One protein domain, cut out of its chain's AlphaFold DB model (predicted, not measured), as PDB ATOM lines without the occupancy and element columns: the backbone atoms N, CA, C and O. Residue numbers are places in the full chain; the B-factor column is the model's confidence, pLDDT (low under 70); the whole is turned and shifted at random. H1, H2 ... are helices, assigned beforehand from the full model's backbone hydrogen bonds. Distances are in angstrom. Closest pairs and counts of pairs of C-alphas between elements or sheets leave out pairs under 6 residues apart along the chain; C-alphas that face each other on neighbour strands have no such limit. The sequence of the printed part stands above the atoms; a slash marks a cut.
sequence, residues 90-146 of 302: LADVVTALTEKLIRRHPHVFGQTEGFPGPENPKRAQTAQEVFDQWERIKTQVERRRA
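Overview. This is residues 90 to 146 of the 302 residues of the protein "Probable nucleoside-triphosphate diphosphatase" of Treponema paraluiscuniculi (strain Cuniculi A) (UniProt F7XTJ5). A long helix, H1, comes in like an arm and meets the side of a second helix, H3, with its last turn; residues 90 to 98 stick out, and the one-turn H2 and a long loop, residues 110 to 126, lie beyond the arm's end. The printed part has 57 residues, of which 33 are in three named helices, H1, H2 and H3 in that order along the chain; there is no named strand, and the class is all helix. The whole is compact, with a radius of gyration of the C-alphas of 11.7 A, and spans 37 by 26 by 20 A.

Arrangement. Begin at H1, residues 90 to 104, and look at its end: residues 103 to 104 alone touch H3, residues 127 to 140, at its residues 133 to 137 alone. The closest C-alphas there, of Arg 104 and Trp 134, are 5.7 A apart, and the lines stand about perpendicular, only just, at 71 degrees. H2, residues 106 to 109, only just touches H1, with 3 pairs of C-alphas within 8 A, and only at the corner; the closest, of Ile 102 and Phe 109, are 6.2 A apart. H2 and H3 are near each other. In H1 and H3 every O i to N i+4 pair is within hydrogen-bond range; H2 is too short for such a pair.

Along the chain. Find C-alpha 90 at (98.400, -89.209, 39.939); from there H1 runs 21.1 A to C-alpha 104. H3 runs 19.9 A, ending at C-alpha 140 at (96.461, -61.496, 43.340).

Size, cuts and confidence. The printed part has no cut. The link from H1 to H2 is tight, that from H2 to H3 long, with 17 residues. The model's pLDDT is under 70 at residues 145 to 146.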
ATOM      1  N   LEU A  90      99.300 -89.392  38.790       96.12
ATOM      2  CA  LEU A  90      98.400 -89.209  39.939       96.12
ATOM      3  C   LEU A  90      99.081 -88.409  41.069       96.12
ATOM      4  O   LEU A  90      98.424 -87.614  41.749       96.12
ATOM      5  N   ALA A  91     100.397 -88.564  41.240       96.62
ATOM      6  CA  ALA A  91     101.174 -87.790  42.206       96.62
ATOM      7  C   ALA A  91     101.159 -86.287  41.883       96.62
ATOM      8  O   ALA A  91     100.981 -85.477  42.795       96.62
ATOM      9  N   ASP A  92     101.254 -85.906  40.607       97.81
ATOM     10  CA  ASP A  92     101.164 -84.505  40.178       97.81
ATOM     11  C   ASP A  92      99.782 -83.915  40.487       97.81
ATOM     12  O   ASP A  92      99.675 -82.793  40.985       97.81
ATOM     13  N   VAL A  93      98.708 -84.687  40.261       97.31
ATOM     14  CA  VAL A  93      97.329 -84.270  40.574       97.31
ATOM     15  C   VAL A  93      97.166 -83.988  42.068       97.31
ATOM     16  O   VAL A  93      96.658 -82.926  42.452       97.31
ATOM     17  N   VAL A  94      97.604 -84.919  42.921       96.38
ATOM     18  CA  VAL A  94      97.514 -84.789  44.383       96.38
ATOM     19  C   VAL A  94      98.408 -83.656  44.892       96.38
ATOM     20  O   VAL A  94      97.976 -82.878  45.747       96.38
ATOM     21  N   THR A  95      99.610 -83.500  44.337       97.00
ATOM     22  CA  THR A  95     100.544 -82.418  44.689       97.00
ATOM     23  C   THR A  95      99.948 -81.059  44.341       97.00
ATOM     24  O   THR A  95      99.782 -80.217  45.225       97.00
ATOM     25  N   ALA A  96      99.486 -80.871  43.102       96.25
ATOM     26  CA  ALA A  96      98.868 -79.621  42.667       96.25
ATOM     27  C   ALA A  96      97.599 -79.278  43.472       96.25
ATOM     28  O   ALA A  96      97.325 -78.106  43.757       96.25
ATOM     29  N   LEU A  97      96.801 -80.282  43.862       96.50
ATOM     30  CA  LEU A  97      95.658 -80.087  44.757       96.50
ATOM     31  C   LEU A  97      96.110 -79.632  46.149       96.50
ATOM     32  O   LEU A  97      95.552 -78.663  46.671       96.50
ATOM     33  N   THR A  98      97.103 -80.304  46.726       96.62
ATOM     34  CA  THR A  98      97.616 -80.035  48.075       96.62
ATOM     35  C   THR A  98      98.223 -78.641  48.163       96.62
ATOM     36  O   THR A  98      97.823 -77.851  49.017       96.62
ATOM     37  N   GLU A  99      99.089 -78.272  47.220       96.38
ATOM     38  CA  GLU A  99      99.666 -76.928  47.127       96.38
ATOM     39  C   GLU A  99      98.587 -75.853  46.961       96.38
ATOM     40  O   GLU A  99      98.628 -74.807  47.610       96.38
ATOM     41  N   LYS A 100      97.562 -76.110  46.137       94.44
ATOM     42  CA  LYS A 100      96.419 -75.200  45.981       94.44
ATOM     43  C   LYS A 100      95.641 -75.035  47.288       94.44
ATOM     44  O   LYS A 100      95.203 -73.922  47.576       94.44
ATOM     45  N   LEU A 101      95.430 -76.107  48.053       95.62
ATOM     46  CA  LEU A 101      94.754 -76.035  49.350       95.62
ATOM     47  C   LEU A 101      95.596 -75.240  50.347       95.62
ATOM     48  O   LEU A 101      95.086 -74.276  50.912       95.62
ATOM     49  N   ILE A 102      96.883 -75.548  50.480       95.81
ATOM     50  CA  ILE A 102      97.808 -74.823  51.358       95.81
ATOM     51  C   ILE A 102      97.827 -73.328  51.019       95.81
ATOM     52  O   ILE A 102      97.576 -72.479  51.877       95.81
ATOM     53  N   ARG A 103      98.008 -73.003  49.735       95.12
ATOM     54  CA  ARG A 103      98.059 -71.627  49.236       95.12
ATOM     55  C   ARG A 103      96.739 -70.871  49.381       95.12
ATOM     56  O   ARG A 103      96.737 -69.651  49.404       95.12
ATOM     57  N   ARG A 104      95.590 -71.548  49.446       94.00
ATOM     58  CA  ARG A 104      94.284 -70.894  49.668       94.00
ATOM     59  C   ARG A 104      93.915 -70.767  51.145       94.00
ATOM     60  O   ARG A 104      92.977 -70.037  51.466       94.00
ATOM     61  N   HIS A 105      94.672 -71.393  52.044       96.00
ATOM     62  CA  HIS A 105      94.427 -71.359  53.487       96.00
ATOM     63  C   HIS A 105      95.617 -70.789  54.283       96.00
ATOM     64  O   HIS A 105      96.084 -71.437  55.220       96.00
ATOM     65  N   PRO A 106      96.101 -69.559  54.000       96.06
ATOM     66  CA  PRO A 106      97.120 -68.918  54.833       96.06
ATOM     67  C   PRO A 106      96.717 -68.787  56.304       96.06
ATOM     68  O   PRO A 106      97.579 -68.910  57.162       96.06
ATOM     69  N   HIS A 107      95.427 -68.656  56.622       95.06
ATOM     70  CA  HIS A 107      94.943 -68.645  58.008       95.06
ATOM     71  C   HIS A 107      95.178 -69.974  58.757       95.06
ATOM     72  O   HIS A 107      95.136 -69.982  59.984       95.06
ATOM     73  N   VAL A 108      95.433 -71.078  58.039       96.50
ATOM     74  CA  VAL A 108      95.816 -72.384  58.606       96.50
ATOM     75  C   VAL A 108      97.322 -72.612  58.489       96.50
ATOM     76  O   VAL A 108      97.960 -72.958  59.475       96.50
ATOM     77  N   PHE A 109      97.897 -72.415  57.297       96.50
ATOM     78  CA  PHE A 109      99.271 -72.843  56.997       96.50
ATOM     79  C   PHE A 109     100.310 -71.717  57.022       96.50
ATOM     80  O   PHE A 109     101.500 -71.992  57.096       96.50
ATOM     81  N   GLY A 110      99.898 -70.451  56.919       94.19
ATOM     82  CA  GLY A 110     100.801 -69.292  56.932       94.19
ATOM     83  C   GLY A 110     101.690 -69.121  55.694       94.19
ATOM     84  O   GLY A 110     102.510 -68.215  55.668       94.19
ATOM     85  N   GLN A 111     101.533 -69.950  54.659       90.62
ATOM     86  CA  GLN A 111     102.478 -70.026  53.531       90.62
ATOM     87  C   GLN A 111     102.166 -69.085  52.354       90.62
ATOM     88  O   GLN A 111     102.831 -69.142  51.326       90.62
ATOM     89  N   THR A 112     101.133 -68.242  52.447       91.62
ATOM     90  CA  THR A 112     100.779 -67.304  51.363       91.62
ATOM     91  C   THR A 112     101.135 -65.888  51.769       91.62
ATOM     92  O   THR A 112     100.484 -65.301  52.633       91.62
ATOM     93  N   GLU A 113     102.169 -65.347  51.135       87.44
ATOM     94  CA  GLU A 113     102.666 -64.001  51.399       87.44
ATOM     95  C   GLU A 113     101.585 -62.933  51.161       87.44
ATOM     96  O   GLU A 113     100.764 -63.040  50.247       87.44
ATOM     97  N   GLY A 114     101.559 -61.904  52.011       87.94
ATOM     98  CA  GLY A 114     100.565 -60.827  51.948       87.94
ATOM     99  C   GLY A 114      99.193 -61.175  52.542       87.94
ATOM    100  O   GLY A 114      98.291 -60.334  52.520       87.94
ATOM    101  N   PHE A 115      99.025 -62.375  53.108       92.94
ATOM    102  CA  PHE A 115      97.800 -62.794  53.791       92.94
ATOM    103  C   PHE A 115      98.054 -63.112  55.273       92.94
ATOM    104  O   PHE A 115      99.128 -63.601  55.622       92.94
ATOM    105  N   PRO A 116      97.082 -62.853  56.169       92.31
ATOM    106  CA  PRO A 116      97.224 -63.176  57.585       92.31
ATOM    107  C   PRO A 116      97.438 -64.681  57.827       92.31
ATOM    108  O   PRO A 116      96.628 -65.510  57.403       92.31
ATOM    109  N   GLY A 117      98.525 -65.013  58.528       93.69
ATOM    110  CA  GLY A 117      98.858 -66.372  58.962       93.69
ATOM    111  C   GLY A 117      98.075 -66.846  60.198       93.69
ATOM    112  O   GLY A 117      97.297 -66.073  60.761       93.69
ATOM    113  N   PRO A 118      98.302 -68.086  60.670       94.50
ATOM    114  CA  PRO A 118      97.593 -68.661  61.817       94.50
ATOM    115  C   PRO A 118      97.794 -67.883  63.125       94.50
ATOM    116  O   PRO A 118      96.854 -67.798  63.910       94.50
ATOM    117  N   GLU A 119      98.964 -67.267  63.313       93.25
ATOM    118  CA  GLU A 119      99.302 -66.442  64.486       93.25
ATOM    119  C   GLU A 119      98.793 -64.993  64.381       93.25
ATOM    120  O   GLU A 119      98.904 -64.204  65.317       93.25
ATOM    121  N   ASN A 120      98.254 -64.592  63.225       93.38
ATOM    122  CA  ASN A 120      97.814 -63.220  63.014       93.38
ATOM    123  C   ASN A 120      96.384 -63.028  63.559       93.38
ATOM    124  O   ASN A 120      95.467 -63.721  63.110       93.38
ATOM    125  N   PRO A 121      96.130 -62.042  64.443       91.50
ATOM    126  CA  PRO A 121      94.792 -61.806  64.991       91.50
ATOM    127  C   PRO A 121      93.758 -61.402  63.924       91.50
ATOM    128  O   PRO A 121      92.561 -61.575  64.135       91.50
ATOM    129  N   LYS A 122      94.203 -60.904  62.761       91.12
ATOM    130  CA  LYS A 122      93.359 -60.545  61.609       91.12
ATOM    131  C   LYS A 122      93.132 -61.704  60.628       91.12
ATOM    132  O   LYS A 122      92.708 -61.460  59.498       91.12
ATOM    133  N   ARG A 123      93.466 -62.946  60.998       93.38
ATOM    134  CA  ARG A 123      93.170 -64.124  60.169       93.38
ATOM    135  C   ARG A 123      91.675 -64.293  59.944       93.38
ATOM    136  O   ARG A 123      90.883 -63.913  60.797       93.38
ATOM    137  N   ALA A 124      91.314 -64.894  58.813       91.75
ATOM    138  CA  ALA A 124      89.932 -65.262  58.533       91.75
ATOM    139  C   ALA A 124      89.438 -66.287  59.570       91.75
ATOM    140  O   ALA A 124      90.091 -67.310  59.786       91.75
ATOM    141  N   GLN A 125      88.303 -66.003  60.204       91.00
ATOM    142  CA  GLN A 125      87.678 -66.833  61.240       91.00
ATOM    143  C   GLN A 125      86.290 -67.323  60.828       91.00
ATOM    144  O   GLN A 125      85.818 -68.336  61.342       91.00
ATOM    145  N   THR A 126      85.634 -66.634  59.893       92.44
ATOM    146  CA  THR A 126      84.316 -67.032  59.389       92.44
ATOM    147  C   THR A 126      84.400 -67.640  57.991       92.44
ATOM    148  O   THR A 126      85.294 -67.328  57.205       92.44
ATOM    149  N   ALA A 127      83.428 -68.488  57.641       88.50
ATOM    150  CA  ALA A 127      83.343 -69.073  56.301       88.50
ATOM    151  C   ALA A 127      83.283 -68.003  55.196       88.50
ATOM    152  O   ALA A 127      83.853 -68.194  54.122       88.50
ATOM    153  N   GLN A 128      82.637 -66.864  55.472       85.06
ATOM    154  CA  GLN A 128      82.562 -65.748  54.532       85.06
ATOM    155  C   GLN A 128      83.929 -65.080  54.335       85.06
ATOM    156  O   GLN A 128      84.343 -64.869  53.199       85.06
ATOM    157  N   GLU A 129      84.671 -64.820  55.413       89.94
ATOM    158  CA  GLU A 129      86.023 -64.253  55.325       89.94
ATOM    159  C   GLU A 129      86.995 -65.187  54.596       89.94
ATOM    160  O   GLU A 129      87.798 -64.737  53.777       89.94
ATOM    161  N   VAL A 130      86.912 -66.497  54.859       91.62
ATOM    162  CA  VAL A 130      87.714 -67.515  54.162       91.62
ATOM    163  C   VAL A 130      87.386 -67.523  52.669       91.62
ATOM    164  O   VAL A 130      88.289 -67.582  51.831       91.62
ATOM    165  N   PHE A 131      86.103 -67.411  52.325       85.31
ATOM    166  CA  PHE A 131      85.665 -67.334  50.940       85.31
ATOM    167  C   PHE A 131      86.199 -66.076  50.233       85.31
ATOM    168  O   PHE A 131      86.783 -66.179  49.150       85.31
ATOM    169  N   ASP A 132      86.075 -64.901  50.854       85.44
ATOM    170  CA  ASP A 132      86.576 -63.635  50.303       85.44
ATOM    171  C   ASP A 132      88.103 -63.659  50.134       85.44
ATOM    172  O   ASP A 132      88.659 -63.163  49.147       85.44
ATOM    173  N   GLN A 133      88.800 -64.310  51.067       91.25
ATOM    174  CA  GLN A 133      90.230 -64.561  50.972       91.25
ATOM    175  C   GLN A 133      90.579 -65.421  49.748       91.25
ATOM    176  O   GLN A 133      91.523 -65.089  49.027       91.25
ATOM    177  N   TRP A 134      89.838 -66.499  49.471       89.88
ATOM    178  CA  TRP A 134      90.089 -67.336  48.293       89.88
ATOM    179  C   TRP A 134      89.989 -66.547  46.986       89.88
ATOM    180  O   TRP A 134      90.809 -66.754  46.090       89.88
ATOM    181  N   GLU A 135      89.030 -65.629  46.866       83.56
ATOM    182  CA  GLU A 135      88.884 -64.781  45.674       83.56
ATOM    183  C   GLU A 135      90.050 -63.793  45.518       83.56
ATOM    184  O   GLU A 135      90.601 -63.629  44.421       83.56
ATOM    185  N   ARG A 136      90.515 -63.196  46.622       87.38
ATOM    186  CA  ARG A 136      91.729 -62.363  46.619       87.38
ATOM    187  C   ARG A 136      92.963 -63.162  46.200       87.38
ATOM    188  O   ARG A 136      93.741 -62.691  45.379       87.38
ATOM    189  N   ILE A 137      93.119 -64.392  46.682       89.25
ATOM    190  CA  ILE A 137      94.254 -65.257  46.319       89.25
ATOM    191  C   ILE A 137      94.207 -65.640  44.833       89.25
ATOM    192  O   ILE A 137      95.236 -65.592  44.155       89.25
ATOM    193  N   LYS A 138      93.030 -65.964  44.282       85.56
ATOM    194  CA  LYS A 138      92.872 -66.259  42.843       85.56
ATOM    195  C   LYS A 138      93.311 -65.090  41.958       85.56
ATOM    196  O   LYS A 138      93.958 -65.290  40.933       85.56
ATOM    197  N   THR A 139      92.968 -63.870  42.357       82.56
ATOM    198  CA  THR A 139      93.251 -62.667  41.565       82.56
ATOM    199  C   THR A 139      94.682 -62.162  41.747       82.56
ATOM    200  O   THR A 139      95.339 -61.839  40.757       82.56
ATOM    201  N   GLN A 140      95.175 -62.108  42.987       86.19
ATOM    202  CA  GLN A 140      96.461 -61.496  43.340       86.19
ATOM    203  C   GLN A 140      97.641 -62.467  43.212       86.19
ATOM    204  O   GLN A 140      98.705 -62.066  42.748       86.19
ATOM    205  N   VAL A 141      97.451 -63.740  43.579       85.75
ATOM    206  CA  VAL A 141      98.532 -64.743  43.632       85.75
ATOM    207  C   VAL A 141      98.493 -65.663  42.415       85.75
ATOM    208  O   VAL A 141      99.495 -65.816  41.727       85.75
ATOM    209  N   GLU A 142      97.331 -66.244  42.092       85.38
ATOM    210  CA  GLU A 142      97.212 -67.164  40.940       85.38
ATOM    211  C   GLU A 142      97.238 -66.437  39.595       85.38
ATOM    212  O   GLU A 142      97.302 -67.091  38.556       85.38
ATOM    213  N   ARG A 143      97.121 -65.099  39.606       81.50
ATOM    214  CA  ARG A 143      96.961 -64.248  38.415       81.50
ATOM    215  C   ARG A 143      95.853 -64.742  37.477       81.50
ATOM    216  O   ARG A 143      95.842 -64.427  36.291       81.50
ATOM    217  N   ARG A 144      94.879 -65.482  38.015       71.25
ATOM    218  CA  ARG A 144      93.702 -65.947  37.286       71.25
ATOM    219  C   ARG A 144      92.697 -64.809  37.260       71.25
ATOM    220  O   ARG A 144      91.775 -64.755  38.071       71.25
ATOM    221  N   ARG A 145      92.910 -63.863  36.348       61.50
ATOM    222  CA  ARG A 145      91.889 -62.876  35.997       61.50
ATOM    223  C   ARG A 145      90.956 -63.519  34.986       61.50
ATOM    224  O   ARG A 145      91.364 -63.797  33.867       61.50
ATOM    225  N   ALA A 146      89.723 -63.769  35.400       62.75
ATOM    226  CA  ALA A 146      88.663 -64.062  34.453       62.75
ATOM    227  C   ALA A 146      88.326 -62.760  33.705       62.75
ATOM    228  O   ALA A 146      88.089 -61.733  34.343       62.75
TER     229      ALA A 146